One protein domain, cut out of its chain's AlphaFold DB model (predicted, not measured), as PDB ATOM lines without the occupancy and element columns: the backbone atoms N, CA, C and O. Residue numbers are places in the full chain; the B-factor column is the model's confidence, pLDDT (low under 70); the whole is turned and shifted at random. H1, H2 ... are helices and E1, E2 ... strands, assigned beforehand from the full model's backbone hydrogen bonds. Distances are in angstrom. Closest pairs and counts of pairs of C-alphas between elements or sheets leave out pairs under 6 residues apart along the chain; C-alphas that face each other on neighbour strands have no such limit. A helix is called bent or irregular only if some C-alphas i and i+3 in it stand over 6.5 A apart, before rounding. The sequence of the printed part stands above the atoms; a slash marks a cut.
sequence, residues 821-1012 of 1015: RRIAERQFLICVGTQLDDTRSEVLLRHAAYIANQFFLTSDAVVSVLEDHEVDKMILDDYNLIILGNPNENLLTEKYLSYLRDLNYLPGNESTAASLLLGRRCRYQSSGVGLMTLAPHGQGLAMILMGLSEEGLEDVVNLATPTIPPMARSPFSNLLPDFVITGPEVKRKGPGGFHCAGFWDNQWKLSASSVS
ATOM      1  N   ARG A 821     -25.515  -1.888 -41.989       92.38
ATOM      2  CA  ARG A 821     -26.470  -1.765 -43.108       92.38
ATOM      3  C   ARG A 821     -26.666  -0.341 -43.629       92.38
ATOM      4  O   ARG A 821     -26.964  -0.164 -44.806       92.38
ATOM      5  N   ARG A 822     -26.456   0.678 -42.783       92.31
ATOM      6  CA  ARG A 822     -26.593   2.101 -43.137       92.31
ATOM      7  C   ARG A 822     -25.667   2.529 -44.265       92.31
ATOM      8  O   ARG A 822     -25.932   3.541 -44.908       92.31
ATOM      9  N   ILE A 823     -24.617   1.753 -44.540       93.88
ATOM     10  CA  ILE A 823     -23.749   2.001 -45.687       93.88
ATOM     11  C   ILE A 823     -24.523   1.998 -47.011       93.88
ATOM     12  O   ILE A 823     -24.199   2.794 -47.887       93.88
ATOM     13  N   ALA A 824     -25.576   1.181 -47.114       92.12
ATOM     14  CA  ALA A 824     -26.428   1.059 -48.293       92.12
ATOM     15  C   ALA A 824     -27.706   1.916 -48.219       92.12
ATOM     16  O   ALA A 824     -28.502   1.906 -49.147       92.12
ATOM     17  N   GLU A 825     -27.910   2.677 -47.138       91.06
ATOM     18  CA  GLU A 825     -29.079   3.555 -46.963       91.06
ATOM     19  C   GLU A 825     -28.864   4.971 -47.553       91.06
ATOM     20  O   GLU A 825     -29.629   5.904 -47.299       91.06
ATOM     21  N   ARG A 826     -27.817   5.126 -48.365       91.25
ATOM     22  CA  ARG A 826     -27.499   6.280 -49.214       91.25
ATOM     23  C   ARG A 826     -26.713   5.765 -50.421       91.25
ATOM     24  O   ARG A 826     -26.081   4.717 -50.310       91.25
ATOM     25  N   GLN A 827     -26.717   6.499 -51.537       92.31
ATOM     26  CA  GLN A 827     -25.857   6.216 -52.696       92.31
ATOM     27  C   GLN A 827     -24.442   5.841 -52.262       92.31
ATOM     28  O   GLN A 827     -23.827   6.559 -51.474       92.31
ATOM     29  N   PHE A 828     -23.939   4.714 -52.763       94.00
ATOM     30  CA  PHE A 828     -22.664   4.160 -52.330       94.00
ATOM     31  C   PHE A 828     -21.892   3.498 -53.470       94.00
ATOM     32  O   PHE A 828     -22.439   3.152 -54.518       94.00
ATOM     33  N   LEU A 829     -20.594   3.319 -53.253       94.62
ATOM     34  CA  LEU A 829     -19.692   2.642 -54.180       94.62
ATOM     35  C   LEU A 829     -18.657   1.810 -53.431       94.62
ATOM     36  O   LEU A 829     -18.430   1.992 -52.233       94.62
ATOM     37  N   ILE A 830     -18.019   0.900 -54.159       96.75
ATOM     38  CA  ILE A 830     -16.938   0.065 -53.650       96.75
ATOM     39  C   ILE A 830     -15.618   0.559 -54.238       96.75
ATOM     40  O   ILE A 830     -15.471   0.641 -55.455       96.75
ATOM     41  N   CYS A 831     -14.665   0.862 -53.368       95.75
ATOM     42  CA  CYS A 831     -13.307   1.255 -53.701       95.75
ATOM     43  C   CYS A 831     -12.350   0.084 -53.441       95.75
ATOM     44  O   CYS A 831     -12.359  -0.515 -52.360       95.75
ATOM     45  N   VAL A 832     -11.518  -0.231 -54.433       95.56
ATOM     46  CA  VAL A 832     -10.589  -1.366 -54.415       95.56
ATOM     47  C   VAL A 832      -9.152  -0.864 -54.410       95.56
ATOM     48  O   VAL A 832      -8.795   0.002 -55.204       95.56
ATOM     49  N   GLY A 833      -8.333  -1.412 -53.513       91.88
ATOM     50  CA  GLY A 833      -6.929  -1.033 -53.400       91.88
ATOM     51  C   GLY A 833      -6.078  -1.492 -54.586       91.88
ATOM     52  O   GLY A 833      -6.242  -2.625 -55.044       91.88
ATOM     53  N   THR A 834      -5.161  -0.635 -55.051       91.25
ATOM     54  CA  THR A 834      -4.253  -0.934 -56.179       91.25
ATOM     55  C   THR A 834      -2.766  -0.810 -55.828       91.25
ATOM     56  O   THR A 834      -1.933  -0.674 -56.723       91.25
ATOM     57  N   GLN A 835      -2.404  -0.789 -54.540       86.75
ATOM     58  CA  GLN A 835      -1.025  -0.493 -54.108       86.75
ATOM     59  C   GLN A 835      -0.056  -1.687 -54.185       86.75
ATOM     60  O   GLN A 835       1.160  -1.488 -54.153       86.75
ATOM     61  N   LEU A 836      -0.562  -2.921 -54.272       83.25
ATOM     62  CA  LEU A 836       0.248  -4.144 -54.334       83.25
ATOM     63  C   LEU A 836       0.285  -4.743 -55.747       83.25
ATOM     64  O   LEU A 836      -0.264  -4.184 -56.694       83.25
ATOM     65  N   ASP A 837       0.970  -5.881 -55.887       79.25
ATOM     66  CA  ASP A 837       1.108  -6.592 -57.155       79.25
ATOM     67  C   ASP A 837      -0.242  -6.963 -57.800       79.25
ATOM     68  O   ASP A 837      -1.287  -7.048 -57.144       79.25
ATOM     69  N   ASP A 838      -0.212  -7.219 -59.112       78.50
ATOM     70  CA  ASP A 838      -1.410  -7.526 -59.904       78.50
ATOM     71  C   ASP A 838      -2.224  -8.682 -59.299       78.50
ATOM     72  O   ASP A 838      -3.452  -8.669 -59.328       78.50
ATOM     73  N   THR A 839      -1.556  -9.668 -58.688       84.62
ATOM     74  CA  THR A 839      -2.223 -10.836 -58.098       84.62
ATOM     75  C   THR A 839      -3.073 -10.452 -56.891       84.62
ATOM     76  O   THR A 839      -4.216 -10.903 -56.772       84.62
ATOM     77  N   ARG A 840      -2.544  -9.625 -55.977       87.56
ATOM     78  CA  ARG A 840      -3.291  -9.206 -54.787       87.56
ATOM     79  C   ARG A 840      -4.423  -8.244 -55.142       87.56
ATOM     80  O   ARG A 840      -5.526  -8.396 -54.612       87.56
ATOM     81  N   SER A 841      -4.187  -7.337 -56.084       88.00
ATOM     82  CA  SER A 841      -5.206  -6.416 -56.604       88.00
ATOM     83  C   SER A 841      -6.353  -7.170 -57.304       88.00
ATOM     84  O   SER A 841      -7.526  -6.882 -57.056       88.00
ATOM     85  N   GLU A 842      -6.054  -8.232 -58.069       89.44
ATOM     86  CA  GLU A 842      -7.068  -9.126 -58.659       89.44
ATOM     87  C   GLU A 842      -7.953  -9.810 -57.594       89.44
ATOM     88  O   GLU A 842      -9.155 -10.005 -57.808       89.44
ATOM     89  N   VAL A 843      -7.392 -10.174 -56.432       91.31
ATOM     90  CA  VAL A 843      -8.163 -10.757 -55.318       91.31
ATOM     91  C   VAL A 843      -9.133  -9.733 -54.727       91.31
ATOM     92  O   VAL A 843     -10.314 -10.051 -54.561       91.31
ATOM     93  N   LEU A 844      -8.672  -8.509 -54.452       94.62
ATOM     94  CA  LEU A 844      -9.522  -7.437 -53.920       94.62
ATOM     95  C   LEU A 844     -10.654  -7.088 -54.898       94.62
ATOM     96  O   LEU A 844     -11.814  -7.015 -54.489       94.62
ATOM     97  N   LEU A 845     -10.345  -6.971 -56.195       94.81
ATOM     98  CA  LEU A 845     -11.330  -6.682 -57.240       94.81
ATOM     99  C   LEU A 845     -12.390  -7.784 -57.351       94.81
ATOM    100  O   LEU A 845     -13.581  -7.495 -57.468       94.81
ATOM    101  N   ARG A 846     -11.989  -9.056 -57.241       93.19
ATOM    102  CA  ARG A 846     -12.928 -10.187 -57.216       93.19
ATOM    103  C   ARG A 846     -13.881 -10.108 -56.024       93.19
ATOM    104  O   ARG A 846     -15.075 -10.354 -56.190       93.19
ATOM    105  N   HIS A 847     -13.384  -9.776 -54.833       95.25
ATOM    106  CA  HIS A 847     -14.238  -9.606 -53.654       95.25
ATOM    107  C   HIS A 847     -15.164  -8.388 -53.784       95.25
ATOM    108  O   HIS A 847     -16.331  -8.480 -53.410       95.25
ATOM    109  N   ALA A 848     -14.699  -7.292 -54.386       96.31
ATOM    110  CA  ALA A 848     -15.530  -6.128 -54.682       96.31
ATOM    111  C   ALA A 848     -16.670  -6.465 -55.655       96.31
ATOM    112  O   ALA A 848     -17.833  -6.190 -55.361       96.31
ATOM    113  N   ALA A 849     -16.358  -7.129 -56.774       95.50
ATOM    114  CA  ALA A 849     -17.357  -7.594 -57.733       95.50
ATOM    115  C   ALA A 849     -18.340  -8.582 -57.085       95.50
ATOM    116  O   ALA A 849     -19.544  -8.504 -57.325       95.50
ATOM    117  N   TYR A 850     -17.856  -9.469 -56.211       94.88
ATOM    118  CA  TYR A 850     -18.701 -10.382 -55.447       94.88
ATOM    119  C   TYR A 850     -19.701  -9.638 -54.549       94.88
ATOM    120  O   TYR A 850     -20.896  -9.919 -54.629       94.88
ATOM    121  N   ILE A 851     -19.249  -8.663 -53.752       95.62
ATOM    122  CA  ILE A 851     -20.124  -7.853 -52.887       95.62
ATOM    123  C   ILE A 851     -21.126  -7.048 -53.729       95.62
ATOM    124  O   ILE A 851     -22.319  -7.048 -53.425       95.62
ATOM    125  N   ALA A 852     -20.676  -6.416 -54.817       95.62
ATOM    126  CA  ALA A 852     -21.550  -5.673 -55.726       95.62
ATOM    127  C   ALA A 852     -22.647  -6.569 -56.328       95.62
ATOM    128  O   ALA A 852     -23.818  -6.193 -56.354       95.62
ATOM    129  N   ASN A 853     -22.284  -7.782 -56.751       94.56
ATOM    130  CA  ASN A 853     -23.236  -8.763 -57.261       94.56
ATOM    131  C   ASN A 853     -24.219  -9.228 -56.177       94.56
ATOM    132  O   ASN A 853     -25.392  -9.415 -56.480       94.56
ATOM    133  N   GLN A 854     -23.787  -9.382 -54.919       92.44
ATOM    134  CA  GLN A 854     -24.696  -9.705 -53.810       92.44
ATOM    135  C   GLN A 854     -25.723  -8.590 -53.578       92.44
ATOM    136  O   GLN A 854     -26.916  -8.876 -53.479       92.44
ATOM    137  N   PHE A 855     -25.298  -7.324 -53.563       92.88
ATOM    138  CA  PHE A 855     -26.208  -6.174 -53.471       92.88
ATOM    139  C   PHE A 855     -27.227  -6.153 -54.614       92.88
ATOM    140  O   PHE A 855     -28.429  -6.045 -54.368       92.88
ATOM    141  N   PHE A 856     -26.765  -6.333 -55.852       91.81
ATOM    142  CA  PHE A 856     -27.639  -6.391 -57.018       91.81
ATOM    143  C   PHE A 856     -28.633  -7.563 -56.934       91.81
ATOM    144  O   PHE A 856     -29.834  -7.374 -57.087       91.81
ATOM    145  N   LEU A 857     -28.173  -8.777 -56.622       89.38
ATOM    146  CA  LEU A 857     -29.038  -9.960 -56.601       89.38
ATOM    147  C   LEU A 857     -30.080  -9.941 -55.475       89.38
ATOM    148  O   LEU A 857     -31.110 -10.601 -55.622       89.38
ATOM    149  N   THR A 858     -29.818  -9.247 -54.367       86.88
ATOM    150  CA  THR A 858     -30.681  -9.249 -53.170       86.88
ATOM    151  C   THR A 858     -31.548  -7.998 -53.036       86.88
ATOM    152  O   THR A 858     -32.630  -8.078 -52.446       86.88
ATOM    153  N   SER A 859     -31.089  -6.868 -53.583       85.69
ATOM    154  CA  SER A 859     -31.692  -5.540 -53.389       85.69
ATOM    155  C   SER A 859     -31.878  -4.748 -54.687       85.69
ATOM    156  O   SER A 859     -32.404  -3.648 -54.643       85.69
ATOM    157  N   ASP A 860     -31.452  -5.273 -55.843       87.62
ATOM    158  CA  ASP A 860     -31.436  -4.550 -57.127       87.62
ATOM    159  C   ASP A 860     -30.644  -3.219 -57.078       87.62
ATOM    160  O   ASP A 860     -30.841  -2.325 -57.905       87.62
ATOM    161  N   ALA A 861     -29.725  -3.087 -56.112       90.31
ATOM    162  CA  ALA A 861     -28.954  -1.869 -55.871       90.31
ATOM    163  C   ALA A 861     -27.953  -1.576 -57.003       90.31
ATOM    164  O   ALA A 861     -27.365  -2.482 -57.607       90.31
ATOM    165  N   VAL A 862     -27.720  -0.286 -57.272       91.81
ATOM    166  CA  VAL A 862     -26.755   0.176 -58.284       91.81
ATOM    167  C   VAL A 862     -25.407   0.420 -57.617       91.81
ATOM    168  O   VAL A 862     -25.164   1.482 -57.057       91.81
ATOM    169  N   VAL A 863     -24.499  -0.551 -57.723       93.31
ATOM    170  CA  VAL A 863     -23.170  -0.456 -57.102       93.31
ATOM    171  C   VAL A 863     -22.099  -0.202 -58.158       93.31
ATOM    172  O   VAL A 863     -21.907  -1.002 -59.076       93.31
ATOM    173  N   SER A 864     -21.378   0.912 -58.040       93.62
ATOM    174  CA  SER A 864     -20.173   1.159 -58.841       93.62
ATOM    175  C   SER A 864     -18.946   0.622 -58.109       93.62
ATOM    176  O   SER A 864     -18.814   0.825 -56.906       93.62
ATOM    177  N   VAL A 865     -18.061  -0.060 -58.835       95.50
ATOM    178  CA  VAL A 865     -16.737  -0.457 -58.345       95.50
ATOM    179  C   VAL A 865     -15.719   0.464 -59.007       95.50
ATOM    180  O   VAL A 865     -15.794   0.641 -60.222       95.50
ATOM    181  N   LEU A 866     -14.823   1.054 -58.220       94.25
ATOM    182  CA  LEU A 866     -13.761   1.956 -58.667       94.25
ATOM    183  C   LEU A 866     -12.423   1.544 -58.052       94.25
ATOM    184  O   LEU A 866     -12.379   0.964 -56.961       94.25
ATOM    185  N   GLU A 867     -11.341   1.873 -58.742       93.56
ATOM    186  CA  GLU A 867      -9.986   1.747 -58.208       93.56
ATOM    187  C   GLU A 867      -9.666   2.945 -57.294       93.56
ATOM    188  O   GLU A 867     -10.196   4.044 -57.467       93.56
ATOM    189  N   ASP A 868      -8.837   2.742 -56.268       93.44
ATOM    190  CA  ASP A 868      -8.600   3.739 -55.212       93.44
ATOM    191  C   ASP A 868      -8.058   5.089 -55.712       93.44
ATOM    192  O   ASP A 868      -8.421   6.136 -55.173       93.44
ATOM    193  N   HIS A 869      -7.264   5.087 -56.780       91.50
ATOM    194  CA  HIS A 869      -6.734   6.288 -57.422       91.50
ATOM    195  C   HIS A 869      -7.757   7.040 -58.295       91.50
ATOM    196  O   HIS A 869      -7.508   8.189 -58.660       91.50
ATOM    197  N   GLU A 870      -8.900   6.427 -58.625       90.06
ATOM    198  CA  GLU A 870      -9.998   7.070 -59.364       90.06
ATOM    199  C   GLU A 870     -10.949   7.848 -58.436       90.06
ATOM    200  O   GLU A 870     -11.794   8.613 -58.908       90.06
ATOM    201  N   VAL A 871     -10.831   7.668 -57.115       87.25
ATOM    202  CA  VAL A 871     -11.703   8.314 -56.125       87.25
ATOM    203  C   VAL A 871     -11.262   9.759 -55.878       87.25
ATOM    204  O   VAL A 871     -10.322  10.036 -55.132       87.25
ATOM    205  N   ASP A 872     -11.976  10.704 -56.490       83.56
ATOM    206  CA  ASP A 872     -11.766  12.143 -56.331       83.56
ATOM    207  C   ASP A 872     -12.610  12.776 -55.206       83.56
ATOM    208  O   ASP A 872     -13.433  12.137 -54.556       83.56
ATOM    209  N   LYS A 873     -12.416  14.079 -54.965       73.44
ATOM    210  CA  LYS A 873     -13.125  14.811 -53.905       73.44
ATOM    211  C   LYS A 873     -14.643  14.899 -54.120       73.44
ATOM    212  O   LYS A 873     -15.366  14.945 -53.135       73.44
ATOM    213  N   MET A 874     -15.124  14.929 -55.363       71.88
ATOM    214  CA  MET A 874     -16.562  15.015 -55.642       71.88
ATOM    215  C   MET A 874     -17.252  13.709 -55.237       71.88
ATOM    216  O   MET A 874     -18.281  13.725 -54.566       71.88
ATOM    217  N   ILE A 875     -16.615  12.576 -55.547       72.81
ATOM    218  CA  ILE A 875     -17.057  11.247 -55.114       72.81
ATOM    219  C   ILE A 875     -17.160  11.168 -53.585       72.81
ATOM    220  O   ILE A 875     -18.131  10.632 -53.052       72.81
ATOM    221  N   LEU A 876     -16.175  11.740 -52.890       74.25
ATOM    222  CA  LEU A 876     -16.104  11.774 -51.430       74.25
ATOM    223  C   LEU A 876     -17.209  12.615 -50.753       74.25
ATOM    224  O   LEU A 876     -17.393  12.502 -49.547       74.25
ATOM    225  N   ASP A 877     -17.930  13.483 -51.457       76.94
ATOM    226  CA  ASP A 877     -18.974  14.303 -50.818       76.94
ATOM    227  C   ASP A 877     -20.385  13.710 -51.029       76.94
ATOM    228  O   ASP A 877     -21.261  13.817 -50.153       76.94
ATOM    229  N   ASP A 878     -20.591  13.005 -52.146       82.69
ATOM    230  CA  ASP A 878     -21.909  12.528 -52.577       82.69
ATOM    231  C   ASP A 878     -22.219  11.079 -52.168       82.69
ATOM    232  O   ASP A 878     -23.388  10.768 -51.898       82.69
ATOM    233  N   TYR A 879     -21.199  10.221 -52.032       90.88
ATOM    234  CA  TYR A 879     -21.365   8.777 -51.846       90.88
ATOM    235  C   TYR A 879     -20.905   8.285 -50.470       90.88
ATOM    236  O   TYR A 879     -19.927   8.752 -49.898       90.88
ATOM    237  N   ASN A 880     -21.580   7.257 -49.969       94.56
ATOM    238  CA  ASN A 880     -21.004   6.345 -48.989       94.56
ATOM    239  C   ASN A 880     -19.944   5.450 -49.661       94.56
ATOM    240  O   ASN A 880     -20.041   5.130 -50.848       94.56
ATOM    241  N   LEU A 881     -18.947   4.994 -48.902       95.56
ATOM    242  CA  LEU A 881     -17.823   4.224 -49.453       95.56
ATOM    243  C   LEU A 881     -17.671   2.872 -48.772       95.56
ATOM    244  O   LEU A 881     -17.623   2.809 -47.552       95.56
ATOM    245  N   ILE A 882     -17.487   1.805 -49.541       97.62
ATOM    246  CA  ILE A 882     -16.981   0.525 -49.036       97.62
ATOM    247  C   ILE A 882     -15.547   0.375 -49.538       97.62
ATOM    248  O   ILE A 882     -15.318   0.273 -50.737       97.62
ATOM    249  N   ILE A 883     -14.578   0.383 -48.634       97.56
ATOM    250  CA  ILE A 883     -13.145   0.390 -48.926       97.56
ATOM    251  C   ILE A 883     -12.595  -1.010 -48.657       97.56
ATOM    252  O   ILE A 883     -12.674  -1.495 -47.527       97.56
ATOM    253  N   LEU A 884     -12.054  -1.665 -49.687       97.25
ATOM    254  CA  LEU A 884     -11.432  -2.986 -49.571       97.25
ATOM    255  C   LEU A 884      -9.910  -2.867 -49.591       97.25
ATOM    256  O   LEU A 884      -9.333  -2.365 -50.561       97.25
ATOM    257  N   GLY A 885      -9.283  -3.412 -48.551       95.50
ATOM    258  CA  GLY A 885      -7.833  -3.507 -48.410       95.50
ATOM    259  C   GLY A 885      -7.303  -2.790 -47.169       95.50
ATOM    260  O   GLY A 885      -7.862  -1.796 -46.706       95.50
ATOM    261  N   ASN A 886      -6.210  -3.305 -46.609       94.12
ATOM    262  CA  ASN A 886      -5.483  -2.660 -45.515       94.12
ATOM    263  C   ASN A 886      -4.721  -1.393 -45.995       94.12
ATOM    264  O   ASN A 886      -4.659  -1.145 -47.199       94.12
ATOM    265  N   PRO A 887      -4.123  -0.581 -45.100       93.94
ATOM    266  CA  PRO A 887      -3.356   0.612 -45.489       93.94
ATOM    267  C   PRO A 887      -2.206   0.402 -46.485       93.94
ATOM    268  O   PRO A 887      -1.828   1.345 -47.170       93.94
ATOM    269  N   ASN A 888      -1.656  -0.812 -46.594       92.19
ATOM    270  CA  ASN A 888      -0.632  -1.138 -47.595       92.19
ATOM    271  C   ASN A 888      -1.241  -1.549 -48.947       92.19
ATOM    272  O   ASN A 888      -0.515  -1.688 -49.924       92.19
ATOM    273  N   GLU A 889      -2.548  -1.810 -48.989       93.75
ATOM    274  CA  GLU A 889      -3.283  -2.293 -50.158       93.75
ATOM    275  C   GLU A 889      -4.109  -1.183 -50.817       93.75
ATOM    276  O   GLU A 889      -4.191  -1.154 -52.043       93.75
ATOM    277  N   ASN A 890      -4.708  -0.284 -50.025       95.19
ATOM    278  CA  ASN A 890      -5.655   0.733 -50.485       95.19
ATOM    279  C   ASN A 890      -5.299   2.134 -49.958       95.19
ATOM    280  O   ASN A 890      -5.159   2.336 -48.749       95.19
ATOM    281  N   LEU A 891      -5.225   3.113 -50.869       94.69
ATOM    282  CA  LEU A 891      -4.852   4.507 -50.577       94.69
ATOM    283  C   LEU A 891      -5.771   5.221 -49.575       94.69
ATOM    284  O   LEU A 891      -5.346   6.164 -48.904       94.69
ATOM    285  N   LEU A 892      -7.038   4.815 -49.478       94.12
ATOM    286  CA  LEU A 892      -8.026   5.487 -48.635       94.12
ATOM    287  C   LEU A 892      -8.053   4.945 -47.203       94.12
ATOM    288  O   LEU A 892      -8.478   5.666 -46.298       94.12
ATOM    289  N   THR A 893      -7.608   3.709 -46.968       95.69
ATOM    290  CA  THR A 893      -7.810   3.026 -45.680       95.69
ATOM    291  C   THR A 893      -7.160   3.773 -44.516       95.69
ATOM    292  O   THR A 893      -7.816   4.005 -43.501       95.69
ATOM    293  N   GLU A 894      -5.913   4.228 -44.677       94.56
ATOM    294  CA  GLU A 894      -5.177   4.970 -43.637       94.56
ATOM    295  C   GLU A 894      -5.916   6.252 -43.217       94.56
ATOM    296  O   GLU A 894      -6.064   6.551 -42.029       94.56
ATOM    297  N   LYS A 895      -6.463   6.987 -44.195       92.62
ATOM    298  CA  LYS A 895      -7.211   8.226 -43.957       92.62
ATOM    299  C   LYS A 895      -8.423   7.983 -43.058       92.62
ATOM    300  O   LYS A 895      -8.612   8.723 -42.096       92.62
ATOM    301  N   TYR A 896      -9.237   6.970 -43.349       93.62
ATOM    302  CA  TYR A 896     -10.458   6.708 -42.578       93.62
ATOM    303  C   TYR A 896     -10.185   6.024 -41.237       93.62
ATOM    304  O   TYR A 896     -10.879   6.327 -40.266       93.62
ATOM    305  N   LEU A 897      -9.153   5.177 -41.144       94.62
ATOM    306  CA  LEU A 897      -8.704   4.646 -39.854       94.62
ATOM    307  C   LEU A 897      -8.232   5.762 -38.917       94.62
ATOM    308  O   LEU A 897      -8.537   5.716 -37.731       94.62
ATOM    309  N   SER A 898      -7.587   6.815 -39.437       93.00
ATOM    310  CA  SER A 898      -7.123   7.944 -38.613       93.00
ATOM    311  C   SER A 898      -8.249   8.690 -37.874       93.00
ATOM    312  O   SER A 898      -8.001   9.361 -36.867       93.00
ATOM    313  N   TYR A 899      -9.499   8.563 -38.335       92.06
ATOM    314  CA  TYR A 899     -10.668   9.126 -37.655       92.06
ATOM    315  C   TYR A 899     -11.107   8.294 -36.440       92.06
ATOM    316  O   TYR A 899     -11.742   8.832 -35.534       92.06
ATOM    317  N   LEU A 900     -10.731   7.014 -36.393       93.62
ATOM    318  CA  LEU A 900     -11.036   6.066 -35.325       93.62
ATOM    319  C   LEU A 900      -9.834   5.958 -34.375       93.62
ATOM    320  O   LEU A 900      -9.056   5.013 -34.429       93.62
ATOM    321  N   ARG A 901      -9.661   6.939 -33.480       87.19
ATOM    322  CA  ARG A 901      -8.428   7.101 -32.666       87.19
ATOM    323  C   ARG A 901      -8.035   5.880 -31.826       87.19
ATOM    324  O   ARG A 901      -6.858   5.688 -31.528       87.19
ATOM    325  N   ASP A 902      -9.019   5.086 -31.421       92.75
ATOM    326  CA  ASP A 902      -8.814   3.886 -30.612       92.75
ATOM    327  C   ASP A 902      -8.617   2.622 -31.461       92.75
ATOM    328  O   ASP A 902      -8.537   1.534 -30.904       92.75
ATOM    329  N   LEU A 903      -8.530   2.725 -32.787       94.56
ATOM    330  CA  LEU A 903      -8.308   1.596 -33.684       94.56
ATOM    331  C   LEU A 903      -7.075   1.842 -34.545       94.56
ATOM    332  O   LEU A 903      -7.076   2.693 -35.426       94.56
ATOM    333  N   ASN A 904      -6.023   1.062 -34.309       93.88
ATOM    334  CA  ASN A 904      -4.757   1.218 -35.015       93.88
ATOM    335  C   ASN A 904      -4.379  -0.073 -35.738       93.88
ATOM    336  O   ASN A 904      -4.319  -1.146 -35.130       93.88
ATOM    337  N   TYR A 905      -4.075   0.049 -37.029       94.00
ATOM    338  CA  TYR A 905      -3.407  -0.995 -37.794       94.00
ATOM    339  C   TYR A 905      -1.897  -0.830 -37.646       94.00
ATOM    340  O   TYR A 905      -1.344   0.237 -37.889       94.00
ATOM    341  N   LEU A 906      -1.230  -1.897 -37.223       92.38
ATOM    342  CA  LEU A 906       0.217  -1.943 -37.109       92.38
ATOM    343  C   LEU A 906       0.730  -2.894 -38.195       92.38
ATOM    344  O   LEU A 906       0.513  -4.107 -38.068       92.38
ATOM    345  N   PRO A 907       1.365  -2.375 -39.263       86.12
ATOM    346  CA  PRO A 907       1.852  -3.206 -40.352       86.12
ATOM    347  C   PRO A 907       2.908  -4.186 -39.843       86.12
ATOM    348  O   PRO A 907       3.693  -3.880 -38.941       86.12
ATOM    349  N   GLY A 908       2.917  -5.381 -40.430       81.94
ATOM    350  CA  GLY A 908       3.973  -6.352 -40.177       81.94
ATOM    351  C   GLY A 908       5.299  -5.914 -40.801       81.94
ATOM    352  O   GLY A 908       5.326  -5.140 -41.755       81.94
ATOM    353  N   ASN A 909       6.401  -6.440 -40.275       81.50
ATOM    354  CA  ASN A 909       7.733  -6.350 -40.870       81.50
ATOM    355  C   ASN A 909       8.375  -7.752 -40.882       81.50
ATOM    356  O   ASN A 909       7.742  -8.717 -40.459       81.50
ATOM    357  N   GLU A 910       9.627  -7.879 -41.330       73.69
ATOM    358  CA  GLU A 910      10.331  -9.177 -41.404       73.69
ATOM    359  C   GLU A 910      10.398  -9.940 -40.063       73.69
ATOM    360  O   GLU A 910      10.559 -11.157 -40.051       73.69
ATOM    361  N   SER A 911      10.246  -9.241 -38.933       71.81
ATOM    362  CA  SER A 911      10.346  -9.784 -37.570       71.81
ATOM    363  C   SER A 911       9.030  -9.807 -36.778       71.81
ATOM    364  O   SER A 911       8.944 -10.497 -35.763       71.81
ATOM    365  N   THR A 912       7.996  -9.076 -37.209       78.88
ATOM    366  CA  THR A 912       6.727  -8.937 -36.478       78.88
ATOM    367  C   THR A 912       5.532  -9.095 -37.403       78.88
ATOM    368  O   THR A 912       5.433  -8.399 -38.411       78.88
ATOM    369  N   ALA A 913       4.579  -9.949 -37.027       84.88
ATOM    370  CA  ALA A 913       3.309 -10.068 -37.736       84.88
ATOM    371  C   ALA A 913       2.492  -8.766 -37.653       84.88
ATOM    372  O   ALA A 913       2.564  -8.039 -36.654       84.88
ATOM    373  N   ALA A 914       1.691  -8.499 -38.688       90.44
ATOM    374  CA  ALA A 914       0.727  -7.405 -38.667       90.44
ATOM    375  C   ALA A 914      -0.250  -7.579 -37.494       90.44
ATOM    376  O   ALA A 914      -0.550  -8.701 -37.078       90.44
ATOM    377  N   SER A 915      -0.735  -6.473 -36.932       93.75
ATOM    378  CA  SER A 915      -1.652  -6.522 -35.794       93.75
ATOM    379  C   SER A 915      -2.678  -5.403 -35.802       93.75
ATOM    380  O   SER A 915      -2.404  -4.307 -36.283       93.75
ATOM    381  N   LEU A 916      -3.848  -5.676 -35.228       95.00
ATOM    382  CA  LEU A 916      -4.854  -4.666 -34.912       95.00
ATOM    383  C   LEU A 916      -4.819  -4.368 -33.418       95.00
ATOM    384  O   LEU A 916      -4.849  -5.285 -32.597       95.00
ATOM    385  N   LEU A 917      -4.775  -3.087 -33.070       94.81
ATOM    386  CA  LEU A 917      -4.857  -2.607 -31.698       94.81
ATOM    387  C   LEU A 917      -6.179  -1.854 -31.509       94.81
ATOM    388  O   LEU A 917      -6.396  -0.833 -32.156       94.81
ATOM    389  N   LEU A 918      -7.033  -2.358 -30.615       94.00
ATOM    390  CA  LEU A 918      -8.277  -1.723 -30.185       94.00
ATOM    391  C   LEU A 918      -8.119  -1.182 -28.753       94.00
ATOM    392  O   LEU A 918      -7.806  -1.913 -27.806       94.00
ATOM    393  N   GLY A 919      -8.329   0.119 -28.587       88.75
ATOM    394  CA  GLY A 919      -7.996   0.858 -27.378       88.75
ATOM    395  C   GLY A 919      -6.510   0.735 -27.030       88.75
ATOM    396  O   GLY A 919      -5.638   0.668 -27.892       88.75
ATOM    397  N   ARG A 920      -6.201   0.692 -25.729       82.12
ATOM    398  CA  ARG A 920      -4.812   0.586 -25.237       82.12
ATOM    399  C   ARG A 920      -4.347  -0.844 -24.957       82.12
ATOM    400  O   ARG A 920      -3.160  -1.044 -24.718       82.12
ATOM    401  N   ARG A 921      -5.266  -1.815 -24.907       83.75
ATOM    402  CA  ARG A 921      -5.006  -3.145 -24.325       83.75
ATOM    403  C   ARG A 921      -5.343  -4.322 -25.243       83.75
ATOM    404  O   ARG A 921      -4.651  -5.331 -25.163       83.75
ATOM    405  N   CYS A 922      -6.329  -4.216 -26.134       91.06
ATOM    406  CA  CYS A 922      -6.689  -5.332 -27.012       91.06
ATOM    407  C   CYS A 922      -5.809  -5.353 -28.264       91.06
ATOM    408  O   CYS A 922      -5.984  -4.527 -29.155       91.06
ATOM    409  N   ARG A 923      -4.881  -6.311 -28.349       94.38
ATOM    410  CA  ARG A 923      -4.025  -6.537 -29.522       94.38
ATOM    411  C   ARG A 923      -4.356  -7.879 -30.173       94.38
ATOM    412  O   ARG A 923      -4.282  -8.911 -29.513       94.38
ATOM    413  N   TYR A 924      -4.636  -7.867 -31.472       94.00
ATOM    414  CA  TYR A 924      -4.989  -9.042 -32.272       94.00
ATOM    415  C   TYR A 924      -3.948  -9.268 -33.375       94.00
ATOM    416  O   TYR A 924      -3.630  -8.336 -34.110       94.00
ATOM    417  N   GLN A 925      -3.396 -10.483 -33.474       91.69
ATOM    418  CA  GLN A 925      -2.204 -10.793 -34.293       91.69
ATOM    419  C   GLN A 925      -2.316 -12.060 -35.160       91.69
ATOM    420  O   GLN A 925      -1.397 -12.371 -35.913       91.69
ATOM    421  N   SER A 926      -3.400 -12.831 -35.052       87.81
ATOM    422  CA  SER A 926      -3.527 -14.114 -35.755       87.81
ATOM    423  C   SER A 926      -3.916 -13.960 -37.231       87.81
ATOM    424  O   SER A 926      -4.636 -13.034 -37.599       87.81
ATOM    425  N   SER A 927      -3.538 -14.939 -38.060       80.44
ATOM    426  CA  SER A 927      -3.817 -14.993 -39.505       80.44
ATOM    427  C   SER A 927      -5.293 -15.195 -39.879       80.44
ATOM    428  O   SER A 927      -5.583 -15.410 -41.038       80.44
ATOM    429  N   GLY A 928      -6.241 -15.125 -38.945       87.62
ATOM    430  CA  GLY A 928      -7.689 -15.146 -39.217       87.62
ATOM    431  C   GLY A 928      -8.399 -13.865 -38.777       87.62
ATOM    432  O   GLY A 928      -9.617 -13.840 -38.663       87.62
ATOM    433  N   VAL A 929      -7.641 -12.816 -38.443       96.06
ATOM    434  CA  VAL A 929      -8.216 -11.552 -37.981       96.06
ATOM    435  C   VAL A 929      -8.594 -10.696 -39.178       96.06
ATOM    436  O   VAL A 929      -7.737 -10.308 -39.979       96.06
ATOM    437  N   GLY A 930      -9.876 -10.376 -39.263       97.12
ATOM    438  CA  GLY A 930     -10.433  -9.377 -40.159       97.12
ATOM    439  C   GLY A 930     -11.120  -8.258 -39.387       97.12
ATOM    440  O   GLY A 930     -11.503  -8.414 -38.227       97.12
ATOM    441  N   LEU A 931     -11.259  -7.112 -40.039       97.81
ATOM    442  CA  LEU A 931     -11.943  -5.930 -39.541       97.81
ATOM    443  C   LEU A 931     -13.000  -5.473 -40.549       97.81
ATOM    444  O   LEU A 931     -12.685  -5.191 -41.705       97.81
ATOM    445  N   MET A 932     -14.233  -5.358 -40.066       97.75
ATOM    446  CA  MET A 932     -15.286  -4.544 -40.663       97.75
ATOM    447  C   MET A 932     -15.524  -3.365 -39.717       97.75
ATOM    448  O   MET A 932     -15.822  -3.598 -38.549       97.75
ATOM    449  N   THR A 933     -15.402  -2.118 -40.171       97.81
ATOM    450  CA  THR A 933     -15.740  -0.945 -39.341       97.81
ATOM    451  C   THR A 933     -16.316   0.197 -40.159       97.81
ATOM    452  O   THR A 933     -15.836   0.481 -41.253       97.81
ATOM    453  N   LEU A 934     -17.307   0.888 -39.602       97.06
ATOM    454  CA  LEU A 934     -17.767   2.190 -40.063       97.06
ATOM    455  C   LEU A 934     -16.825   3.299 -39.574       97.06
ATOM    456  O   LEU A 934     -16.259   3.217 -38.482       97.06
ATOM    457  N   ALA A 935     -16.698   4.346 -40.380       94.69
ATOM    458  CA  ALA A 935     -15.942   5.562 -40.123       94.69
ATOM    459  C   ALA A 935     -16.724   6.788 -40.639       94.69
ATOM    460  O   ALA A 935     -17.510   6.671 -41.588       94.69
ATOM    461  N   PRO A 936     -16.520   7.979 -40.045       91.25
ATOM    462  CA  PRO A 936     -17.211   9.190 -40.470       91.25
ATOM    463  C   PRO A 936     -16.769   9.626 -41.870       91.25
ATOM    464  O   PRO A 936     -15.575   9.658 -42.177       91.25
ATOM    465  N   HIS A 937     -17.731  10.031 -42.702       88.00
ATOM    466  CA  HIS A 937     -17.462  10.494 -44.058       88.00
ATOM    467  C   HIS A 937     -18.366  11.668 -44.460       88.00
ATOM    468  O   HIS A 937     -19.417  11.484 -45.062       88.00
ATOM    469  N   GLY A 938     -17.981  12.900 -44.114       80.62
ATOM    470  CA  GLY A 938     -18.793  14.081 -44.432       80.62
ATOM    471  C   GLY A 938     -20.180  14.007 -43.778       80.62
ATOM    472  O   GLY A 938     -20.285  14.039 -42.554       80.62
ATOM    473  N   GLN A 939     -21.241  13.934 -44.590       77.12
ATOM    474  CA  GLN A 939     -22.621  13.664 -44.136       77.12
ATOM    475  C   GLN A 939     -23.047  12.188 -44.308       77.12
ATOM    476  O   GLN A 939     -24.209  11.856 -44.093       77.12
ATOM    477  N   GLY A 940     -22.143  11.314 -44.743       87.50
ATOM    478  CA  GLY A 940     -22.346   9.880 -44.938       87.50
ATOM    479  C   GLY A 940     -21.395   9.023 -44.094       87.50
ATOM    480  O   GLY A 940     -20.888   9.448 -43.049       87.50
ATOM    481  N   LEU A 941     -21.165   7.799 -44.566       93.69
ATOM    482  CA  LEU A 941     -20.368   6.763 -43.914       93.69
ATOM    483  C   LEU A 941     -19.344   6.164 -44.882       93.69
ATOM    484  O   LEU A 941     -19.610   5.997 -46.073       93.69
ATOM    485  N   ALA A 942     -18.188   5.785 -44.344       95.44
ATOM    486  CA  ALA A 942     -17.252   4.884 -45.003       95.44
ATOM    487  C   ALA A 942     -17.177   3.574 -44.210       95.44
ATOM    488  O   ALA A 942     -17.126   3.598 -42.986       95.44
ATOM    489  N   MET A 943     -17.168   2.436 -44.893       97.88
ATOM    490  CA  MET A 943     -16.970   1.107 -44.331       97.88
ATOM    491  C   MET A 943     -15.618   0.578 -44.793       97.88
ATOM    492  O   MET A 943     -15.350   0.539 -45.988       97.88
ATOM    493  N   ILE A 944     -14.783   0.142 -43.860       98.19
ATOM    494  CA  ILE A 944     -13.493  -0.483 -44.151       98.19
ATOM    495  C   ILE A 944     -13.647  -1.991 -43.991       98.19
ATOM    496  O   ILE A 944     -14.096  -2.450 -42.939       98.19
ATOM    497  N   LEU A 945     -13.248  -2.739 -45.019       98.06
ATOM    498  CA  LEU A 945     -13.136  -4.193 -45.022       98.06
ATOM    499  C   LEU A 945     -11.672  -4.567 -45.252       98.06
ATOM    500  O   LEU A 945     -11.130  -4.381 -46.344       98.06
ATOM    501  N   MET A 946     -11.021  -5.103 -44.226       96.19
ATOM    502  CA  MET A 946      -9.616  -5.496 -44.318       96.19
ATOM    503  C   MET A 946      -9.312  -6.751 -43.508       96.19
ATOM    504  O   MET A 946      -9.989  -7.059 -42.531       96.19
ATOM    505  N   GLY A 947      -8.263  -7.465 -43.907       95.19
ATOM    506  CA  GLY A 947      -7.737  -8.627 -43.195       95.19
ATOM    507  C   GLY A 947      -6.257  -8.460 -42.875       95.19
ATOM    508  O   GLY A 947      -5.524  -7.832 -43.640       95.19
ATOM    509  N   LEU A 948      -5.807  -9.061 -41.768       93.75
ATOM    510  CA  LEU A 948      -4.375  -9.266 -41.505       93.75
ATOM    511  C   LEU A 948      -3.774 -10.365 -42.403       93.75
ATOM    512  O   LEU A 948      -2.558 -10.515 -42.483       93.75
ATOM    513  N   SER A 949      -4.632 -11.132 -43.076       91.56
ATOM    514  CA  SER A 949      -4.319 -12.177 -44.048       91.56
ATOM    515  C   SER A 949      -5.425 -12.248 -45.113       91.56
ATOM    516  O   SER A 949      -6.448 -11.561 -45.015       91.56
ATOM    517  N   GLU A 950      -5.265 -13.122 -46.111       90.56
ATOM    518  CA  GLU A 950      -6.347 -13.460 -47.044       90.56
ATOM    519  C   GLU A 950      -7.540 -14.124 -46.336       90.56
ATOM    520  O   GLU A 950      -8.677 -13.766 -46.616       90.56
ATOM    521  N   GLU A 951      -7.299 -15.000 -45.358       91.50
ATOM    522  CA  GLU A 951      -8.358 -15.677 -44.593       91.50
ATOM    523  C   GLU A 951      -9.192 -14.687 -43.770       91.50
ATOM    524  O   GLU A 951     -10.419 -14.759 -43.780       91.50
ATOM    525  N   GLY A 952      -8.540 -13.721 -43.113       94.12
ATOM    526  CA  GLY A 952      -9.230 -12.667 -42.368       94.12
ATOM    527  C   GLY A 952     -10.046 -11.742 -43.276       94.12
ATOM    528  O   GLY A 952     -11.140 -11.323 -42.900       94.12
ATOM    529  N   LEU A 953      -9.549 -11.458 -44.488       94.25
ATOM    530  CA  LEU A 953     -10.296 -10.700 -45.497       94.25
ATOM    531  C   LEU A 953     -11.525 -11.486 -45.980       94.25
ATOM    532  O   LEU A 953     -12.618 -10.929 -46.054       94.25
ATOM    533  N   GLU A 954     -11.364 -12.774 -46.288       92.44
ATOM    534  CA  GLU A 954     -12.479 -13.648 -46.666       92.44
ATOM    535  C   GLU A 954     -13.563 -13.668 -45.582       92.44
ATOM    536  O   GLU A 954     -14.748 -13.595 -45.904       92.44
ATOM    537  N   ASP A 955     -13.178 -13.719 -44.305       92.44
ATOM    538  CA  ASP A 955     -14.115 -13.742 -43.182       92.44
ATOM    539  C   ASP A 955     -14.961 -12.471 -43.081       92.44
ATOM    540  O   ASP A 955     -16.173 -12.567 -42.882       92.44
ATOM    541  N   VAL A 956     -14.379 -11.287 -43.293       94.19
ATOM    542  CA  VAL A 956     -15.162 -10.037 -43.300       94.19
ATOM    543  C   VAL A 956     -15.980  -9.862 -44.571       94.19
ATOM    544  O   VAL A 956     -17.105  -9.371 -44.502       94.19
ATOM    545  N   VAL A 957     -15.489 -10.328 -45.723       93.69
ATOM    546  CA  VAL A 957     -16.288 -10.365 -46.959       93.69
ATOM    547  C   VAL A 957     -17.476 -11.320 -46.803       93.69
ATOM    548  O   VAL A 957     -18.554 -11.049 -47.324       93.69
ATOM    549  N   ASN A 958     -17.340 -12.406 -46.038       90.25
ATOM    550  CA  ASN A 958     -18.446 -13.322 -45.756       90.25
ATOM    551  C   ASN A 958     -19.572 -12.677 -44.929       90.25
ATOM    552  O   ASN A 958     -20.724 -13.097 -45.068       90.25
ATOM    553  N   LEU A 959     -19.298 -11.624 -44.149       91.81
ATOM    554  CA  LEU A 959     -20.341 -10.838 -43.467       91.81
ATOM    555  C   LEU A 959     -21.286 -10.134 -44.466       91.81
ATOM    556  O   LEU A 959     -22.426  -9.819 -44.134       91.81
ATOM    557  N   ALA A 960     -20.850  -9.956 -45.718       89.94
ATOM    558  CA  ALA A 960     -21.649  -9.429 -46.823       89.94
ATOM    559  C   ALA A 960     -22.614 -10.468 -47.440       89.94
ATOM    560  O   ALA A 960     -23.222 -10.191 -48.471       89.94
ATOM    561  N   THR A 961     -22.746 -11.671 -46.862       84.62
ATOM    562  CA  THR A 961     -23.543 -12.776 -47.441       84.62
ATOM    563  C   THR A 961     -24.661 -13.293 -46.525       84.62
ATOM    564  O   THR A 961     -24.772 -14.501 -46.291       84.62
ATOM    565  N   PRO A 962     -25.508 -12.402 -45.982       79.19
ATOM    566  CA  PRO A 962     -26.499 -12.787 -44.997       79.19
ATOM    567  C   PRO A 962     -27.608 -13.649 -45.604       79.19
ATOM    568  O   PRO A 962     -28.266 -13.274 -46.581       79.19
ATOM    569  N   THR A 963     -27.852 -14.814 -45.005       76.00
ATOM    570  CA  THR A 963     -28.841 -15.778 -45.516       76.00
ATOM    571  C   THR A 963     -29.734 -16.301 -44.404       76.00
ATOM    572  O   THR A 963     -29.247 -16.729 -43.365       76.00
ATOM    573  N   ILE A 964     -31.043 -16.309 -44.650       76.75
ATOM    574  CA  ILE A 964     -32.056 -16.909 -43.776       76.75
ATOM    575  C   ILE A 964     -32.945 -17.768 -44.667       76.75
ATOM    576  O   ILE A 964     -33.723 -17.204 -45.436       76.75
ATOM    577  N   PRO A 965     -32.850 -19.104 -44.619       71.25
ATOM    578  CA  PRO A 965     -33.567 -19.971 -45.546       71.25
ATOM    579  C   PRO A 965     -35.077 -19.684 -45.609       71.25
ATOM    580  O   PRO A 965     -35.710 -19.502 -44.569       71.25
ATOM    581  N   PRO A 966     -35.695 -19.670 -46.805       68.44
ATOM    582  CA  PRO A 966     -35.118 -19.821 -48.148       68.44
ATOM    583  C   PRO A 966     -34.764 -18.471 -48.818       68.44
ATOM    584  O   PRO A 966     -34.835 -18.356 -50.037       68.44
ATOM    585  N   MET A 967     -34.455 -17.426 -48.047       76.94
ATOM    586  CA  MET A 967     -34.230 -16.050 -48.507       76.94
ATOM    587  C   MET A 967     -32.778 -15.580 -48.294       76.94
ATOM    588  O   MET A 967     -32.055 -16.036 -47.407       76.94
ATOM    589  N   ALA A 968     -32.360 -14.613 -49.106       80.56
ATOM    590  CA  ALA A 968     -31.123 -13.857 -48.924       80.56
ATOM    591  C   ALA A 968     -31.476 -12.407 -48.587       80.56
ATOM    592  O   ALA A 968     -32.474 -11.883 -49.091       80.56
ATOM    593  N   ARG A 969     -30.668 -11.773 -47.733       80.69
ATOM    594  CA  ARG A 969     -30.791 -10.351 -47.390       80.69
ATOM    595  C   ARG A 969     -29.678  -9.546 -48.058       80.69
ATOM    596  O   ARG A 969     -28.727 -10.112 -48.584       80.69
ATOM    597  N   SER A 970     -29.822  -8.226 -48.034       86.38
ATOM    598  CA  SER A 970     -28.777  -7.308 -48.508       86.38
ATOM    599  C   SER A 970     -27.513  -7.508 -47.691       86.38
ATOM    600  O   SER A 970     -27.635  -7.718 -46.484       86.38
ATOM    601  N   PRO A 971     -26.325  -7.420 -48.301       90.94
ATOM    602  CA  PRO A 971     -25.064  -7.394 -47.576       90.94
ATOM    603  C   PRO A 971     -25.062  -6.486 -46.339       90.94
ATOM    604  O   PRO A 971     -25.658  -5.410 -46.331       90.94
ATOM    605  N   PHE A 972     -24.336  -6.917 -45.303       90.62
ATOM    606  CA  PHE A 972     -24.160  -6.184 -44.043       90.62
ATOM    607  C   PHE A 972     -25.461  -5.888 -43.277       90.62
ATOM    608  O   PHE A 972     -25.569  -4.849 -42.632       90.62
ATOM    609  N   SER A 973     -26.453  -6.778 -43.372       79.94
ATOM    610  CA  SER A 973     -27.804  -6.588 -42.831       79.94
ATOM    611  C   SER A 973     -27.887  -6.522 -41.292       79.94
ATOM    612  O   SER A 973     -26.971  -6.097 -40.591       79.94
ATOM    613  N   ASN A 974     -29.063  -6.824 -40.740       73.69
ATOM    614  CA  ASN A 974     -29.587  -6.185 -39.545       73.69
ATOM    615  C   ASN A 974     -28.863  -6.502 -38.227       73.69
ATOM    616  O   ASN A 974     -29.180  -5.846 -37.244       73.69
ATOM    617  N   LEU A 975     -27.927  -7.453 -38.179       88.75
ATOM    618  CA  LEU A 975     -27.258  -7.892 -36.942       88.75
ATOM    619  C   LEU A 975     -25.763  -7.541 -36.870       88.75
ATOM    620  O   LEU A 975     -25.036  -8.104 -36.050       88.75
ATOM    621  N   LEU A 976     -25.292  -6.631 -37.724       93.94
ATOM    622  CA  LEU A 976     -23.900  -6.190 -37.745       93.94
ATOM    623  C   LEU A 976     -23.779  -4.750 -37.219       93.94
ATOM    624  O   LEU A 976     -24.354  -3.843 -37.820       93.94
ATOM    625  N   PRO A 977     -23.062  -4.510 -36.106       96.00
ATOM    626  CA  PRO A 977     -22.941  -3.183 -35.498       96.00
ATOM    627  C   PRO A 977     -21.951  -2.295 -36.273       96.00
ATOM    628  O   PRO A 977     -21.563  -2.629 -37.392       96.00
ATOM    629  N   ASP A 978     -21.531  -1.159 -35.705       96.44
ATOM    630  CA  ASP A 978     -20.591  -0.255 -36.388       96.44
ATOM    631  C   ASP A 978     -19.262  -0.943 -36.714       96.44
ATOM    632  O   ASP A 978     -18.667  -0.637 -37.743       96.44
ATOM    633  N   PHE A 979     -18.785  -1.860 -35.865       97.00
ATOM    634  CA  PHE A 979     -17.584  -2.635 -36.154       97.00
ATOM    635  C   PHE A 979     -17.639  -4.077 -35.643       97.00
ATOM    636  O   PHE A 979     -18.234  -4.371 -34.606       97.00
ATOM    637  N   VAL A 980     -16.950  -4.968 -36.357       97.00
ATOM    638  CA  VAL A 980     -16.702  -6.367 -35.994       97.00
ATOM    639  C   VAL A 980     -15.237  -6.692 -36.277       97.00
ATOM    640  O   VAL A 980     -14.742  -6.468 -37.382       97.00
ATOM    641  N   ILE A 981     -14.556  -7.255 -35.281       97.12
ATOM    642  CA  ILE A 981     -13.239  -7.877 -35.417       97.12
ATOM    643  C   ILE A 981     -13.450  -9.388 -35.405       97.12
ATOM    644  O   ILE A 981     -13.808  -9.967 -34.373       97.12
ATOM    645  N   THR A 982     -13.247 -10.027 -36.553       95.88
ATOM    646  CA  THR A 982     -13.308 -11.486 -36.667       95.88
ATOM    647  C   THR A 982     -12.029 -12.119 -36.116       95.88
ATOM    648  O   THR A 982     -10.989 -11.468 -35.994       95.88
ATOM    649  N   GLY A 983     -12.115 -13.393 -35.738       93.44
ATOM    650  CA  GLY A 983     -10.978 -14.193 -35.293       93.44
ATOM    651  C   GLY A 983     -10.918 -15.540 -36.015       93.44
ATOM    652  O   GLY A 983     -11.875 -15.913 -36.693       93.44
ATOM    653  N   PRO A 984      -9.847 -16.329 -35.818       92.19
ATOM    654  CA  PRO A 984      -9.635 -17.599 -36.527       92.19
ATOM    655  C   PRO A 984     -10.750 -18.636 -36.299       92.19
ATOM    656  O   PRO A 984     -10.946 -19.533 -37.114       92.19
ATOM    657  N   GLU A 985     -11.514 -18.505 -35.212       93.19
ATOM    658  CA  GLU A 985     -12.626 -19.401 -34.885       93.19
ATOM    659  C   GLU A 985     -13.968 -18.972 -35.510       93.19
ATOM    660  O   GLU A 985     -14.958 -19.686 -35.343       93.19
ATOM    661  N   VAL A 986     -14.044 -17.837 -36.220       93.69
ATOM    662  CA  VAL A 986     -15.311 -17.287 -36.747       93.69
ATOM    663  C   VAL A 986     -16.005 -18.246 -37.714       93.69
ATOM    664  O   VAL A 986     -17.214 -18.444 -37.618       93.69
ATOM    665  N   LYS A 987     -15.242 -18.947 -38.567       91.75
ATOM    666  CA  LYS A 987     -15.781 -19.958 -39.493       91.75
ATOM    667  C   LYS A 987     -16.478 -21.103 -38.756       91.75
ATOM    668  O   LYS A 987     -17.444 -21.649 -39.267       91.75
ATOM    669  N   ARG A 988     -16.004 -21.465 -37.558       92.19
ATOM    670  CA  ARG A 988     -16.556 -22.557 -36.740       92.19
ATOM    671  C   ARG A 988     -17.691 -22.095 -35.834       92.19
ATOM    672  O   ARG A 988     -18.668 -22.813 -35.670       92.19
ATOM    673  N   LYS A 989     -17.526 -20.937 -35.196       93.44
ATOM    674  CA  LYS A 989     -18.374 -20.473 -34.088       93.44
ATOM    675  C   LYS A 989     -19.363 -19.378 -34.487       93.44
ATOM    676  O   LYS A 989     -20.074 -18.885 -33.614       93.44
ATOM    677  N   GLY A 990     -19.373 -18.957 -35.754       92.50
ATOM    678  CA  GLY A 990     -20.192 -17.837 -36.214       92.50
ATOM    679  C   GLY A 990     -19.889 -16.571 -35.400       92.50
ATOM    680  O   GLY A 990     -18.719 -16.315 -35.093       92.50
ATOM    681  N   PRO A 991     -20.911 -15.812 -34.963       93.06
ATOM    682  CA  PRO A 991     -20.740 -14.665 -34.073       93.06
ATOM    683  C   PRO A 991     -20.026 -14.980 -32.750       93.06
ATOM    684  O   PRO A 991     -19.395 -14.104 -32.165       93.06
ATOM    685  N   GLY A 992     -20.055 -16.233 -32.276       93.00
ATOM    686  CA  GLY A 992     -19.270 -16.665 -31.112       93.00
ATOM    687  C   GLY A 992     -17.755 -16.722 -31.346       93.00
ATOM    688  O   GLY A 992     -16.995 -16.949 -30.407       93.00
ATOM    689  N   GLY A 993     -17.295 -16.537 -32.586       93.56
ATOM    690  CA  GLY A 993     -15.881 -16.393 -32.936       93.56
ATOM    691  C   GLY A 993     -15.429 -14.942 -33.125       93.56
ATOM    692  O   GLY A 993     -14.290 -14.725 -33.541       93.56
ATOM    693  N   PHE A 994     -16.287 -13.951 -32.855       94.81
ATOM    694  CA  PHE A 994     -15.890 -12.544 -32.876       94.81
ATOM    695  C   PHE A 994     -14.956 -12.233 -31.706       94.81
ATOM    696  O   PHE A 994     -15.232 -12.584 -30.561       94.81
ATOM    697  N   HIS A 995     -13.858 -11.536 -31.988       95.25
ATOM    698  CA  HIS A 995     -12.976 -11.017 -30.947       95.25
ATOM    699  C   HIS A 995     -13.571  -9.784 -30.270       95.25
ATOM    700  O   HIS A 995     -13.473  -9.638 -29.055       95.25
ATOM    701  N   CYS A 996     -14.202  -8.905 -31.049       95.94
ATOM    702  CA  CYS A 996     -14.943  -7.766 -30.530       95.94
ATOM    703  C   CYS A 996     -15.989  -7.303 -31.545       95.94
ATOM    704  O   CYS A 996     -15.740  -7.348 -32.748       95.94
ATOM    705  N   ALA A 997     -17.129  -6.826 -31.065       96.19
ATOM    706  CA  ALA A 997     -18.148  -6.166 -31.864       96.19
ATOM    707  C   ALA A 997     -18.754  -5.010 -31.057       96.19
ATOM    708  O   ALA A 997     -18.847  -5.102 -29.831       96.19
ATOM    709  N   GLY A 998     -19.168  -3.924 -31.707       96.19
ATOM    710  CA  GLY A 998     -19.772  -2.809 -30.981       96.19
ATOM    711  C   GLY A 998     -20.042  -1.558 -31.800       96.19
ATOM    712  O   GLY A 998     -19.896  -1.540 -33.021       96.19
ATOM    713  N   PHE A 999     -20.446  -0.508 -31.088       95.81
ATOM    714  CA  PHE A 999     -20.757   0.810 -31.639       95.81
ATOM    715  C   PHE A 999     -19.758   1.849 -31.136       95.81
ATOM    716  O   PHE A 999     -19.407   1.841 -29.949       95.81
ATOM    717  N   TRP A1000     -19.325   2.755 -32.016       94.44
ATOM    718  CA  TRP A1000     -18.495   3.885 -31.594       94.44
ATOM    719  C   TRP A1000     -19.344   4.924 -30.860       94.44
ATOM    720  O   TRP A1000     -20.538   5.063 -31.128       94.44
ATOM    721  N   ASP A1001     -18.737   5.666 -29.937       92.75
ATOM    722  CA  ASP A1001     -19.428   6.758 -29.252       92.75
ATOM    723  C   ASP A1001     -19.642   7.984 -30.168       92.75
ATOM    724  O   ASP A1001     -19.340   7.978 -31.371       92.75
ATOM    725  N   ASN A1002     -20.167   9.074 -29.599       90.06
ATOM    726  CA  ASN A1002     -20.402  10.297 -30.362       90.06
ATOM    727  C   ASN A1002     -19.115  10.996 -30.840       90.06
ATOM    728  O   ASN A1002     -19.185  11.849 -31.721       90.06
ATOM    729  N   GLN A1003     -17.947  10.637 -30.308       89.56
ATOM    730  CA  GLN A1003     -16.633  11.145 -30.712       89.56
ATOM    731  C   GLN A1003     -15.840  10.133 -31.554       89.56
ATOM    732  O   GLN A1003     -14.642  10.337 -31.762       89.56
ATOM    733  N   TRP A1004     -16.484   9.058 -32.028       91.56
ATOM    734  CA  TRP A1004     -15.840   7.962 -32.761       91.56
ATOM    735  C   TRP A1004     -14.725   7.261 -31.965       91.56
ATOM    736  O   TRP A1004     -13.732   6.794 -32.525       91.56
ATOM    737  N   LYS A1005     -14.892   7.200 -30.641       91.75
ATOM    738  CA  LYS A1005     -14.007   6.519 -29.694       91.75
ATOM    739  C   LYS A1005     -14.645   5.250 -29.155       91.75
ATOM    740  O   LYS A1005     -15.859   5.035 -29.240       91.75
ATOM    741  N   LEU A1006     -13.800   4.394 -28.595       92.19
ATOM    742  CA  LEU A1006     -14.224   3.157 -27.962       92.19
ATOM    743  C   LEU A1006     -14.897   3.456 -26.615       92.19
ATOM    744  O   LEU A1006     -14.289   4.062 -25.734       92.19
ATOM    745  N   SER A1007     -16.121   2.961 -26.418       90.44
ATOM    746  CA  SER A1007     -16.823   3.034 -25.133       90.44
ATOM    747  C   SER A1007     -17.096   1.639 -24.588       90.44
ATOM    748  O   SER A1007     -17.702   0.805 -25.253       90.44
ATOM    749  N   ALA A1008     -16.710   1.391 -23.333       89.69
ATOM    750  CA  ALA A1008     -16.953   0.108 -22.666       89.69
ATOM    751  C   ALA A1008     -18.453  -0.237 -22.545       89.69
ATOM    752  O   ALA A1008     -18.814  -1.392 -22.353       89.69
ATOM    753  N   SER A1009     -19.335   0.760 -22.658       90.00
ATOM    754  CA  SER A1009     -20.788   0.576 -22.554       90.00
ATOM    755  C   SER A1009     -21.465   0.102 -23.850       90.00
ATOM    756  O   SER A1009     -22.651  -0.244 -23.814       90.00
ATOM    757  N   SER A1010     -20.737   0.090 -24.972       90.44
ATOM    758  CA  SER A1010     -21.268  -0.170 -26.319       90.44
ATOM    759  C   SER A1010     -20.502  -1.250 -27.095       90.44
ATOM    760  O   SER A1010     -20.694  -1.375 -28.306       90.44
ATOM    761  N   VAL A1011     -19.646  -2.029 -26.427       94.56
ATOM    762  CA  VAL A1011     -18.797  -3.058 -27.053       94.56
ATOM    763  C   VAL A1011     -18.882  -4.392 -26.326       94.56
ATOM    764  O   VAL A1011     -19.181  -4.445 -25.136       94.56
ATOM    765  N   SER A1012     -18.605  -5.475 -27.048       94.81
ATOM    766  CA  SER A1012     -18.699  -6.839 -26.527       94.81
ATOM    767  C   SER A1012     -17.420  -7.349 -25.860       94.81
ATOM    768  O   SER A1012     -17.472  -8.338 -25.137       94.81
TER     769      SER A1012
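This is residues 821 to 1012 of the 1015 residues of an uncharacterized protein of Biomphalaria glabrata (UniProt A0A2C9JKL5). A twisted sheet of seven strands forms the core, with H1, H2, H5 and H6 over one face and H3 and H4 over the other. A small second sheet, E4 to E6, sits beyond H4. The printed part has 192 residues, in the order H1 E1 H2 E2 H3 E3 H4 E4 E5 E6 E7 E8 H5 E9 H6 E10; the class is mixed, helices and strands. The large sheet is mixed, in the order E2 E1 E3 E8 E7 E9 E10, and the small one is antiparallel, E4 E5 E6. The whole is compact and rounded, with a radius of gyration of the C-alphas of 15.6 A and spans of 41 by 38 by 35 A.

H1 is residues 821 to 824, beginning at C-alpha 821 (-26.470, -1.765, -43.108). E1 is 828 to 832, H2 838 to 859 and 31.0 A long, E2 864 to 867, H3 875 to 878, E3 880 to 884, H4 893 to 897. E4 is 903 to 906, E5 915 to 918, E6 922 to 924. E7 is 930 to 937, 21.4 A long, E8 940 to 947, 23.6 A, H5 950 to 958, 12.2 A, E9 979 to 982. H6, 986 to 993, is irregular: C-alphas 988 and 991 are 9.3 A apart. E10, 994 to 998, ends at C-alpha 998 (-19.772, -2.809, -30.981).

E2, E1, E3 and E8 are parallel neighbours in turn, with N 830 and O 864 at 2.9 A, N 831 and O 882 at 2.8 A, and N 883 and O 943 at 2.8 A. E8 and E7, a hairpin, E7 and E9, and E9 and E10 are antiparallel, with N 935 and O 942 at 2.7 A, N 980 and O 932 at 2.8 A, and N 981 and O 996 at 2.8 A. E1, H2, E2 is a strand-helix-strand unit, two parallel neighbour strands with a helix between, its crossover right-handed. H2 runs along E1, at 5 degrees on the local plane; their closest C-alphas, Val 832 and Leu 845, are 6.1 A apart. H5 has a height of 5.2 A over the sheet. E4, E5, E6 is a meander, each strand the antiparallel neighbour of the one before, with N 906 and O 915 at 2.8 A and N 918 and O 922 at 2.8 A; H4 only grazes this sheet. Every O i to N i+4 pair is within hydrogen-bond range in H2, H4 and H5; H6 has 1 of 4, and 3 of 5 O i to N i+3 pairs; H1 and H3 are too short for an i+4 pair.

The C-alphas farthest apart, those of Ser 911 and Pro 966, are 47.7 A apart. The printed part has no cut. The one long link, H5 to E9, has 20 residues. Mean pLDDT of the printed part is 90.5; residue 966 is under 70.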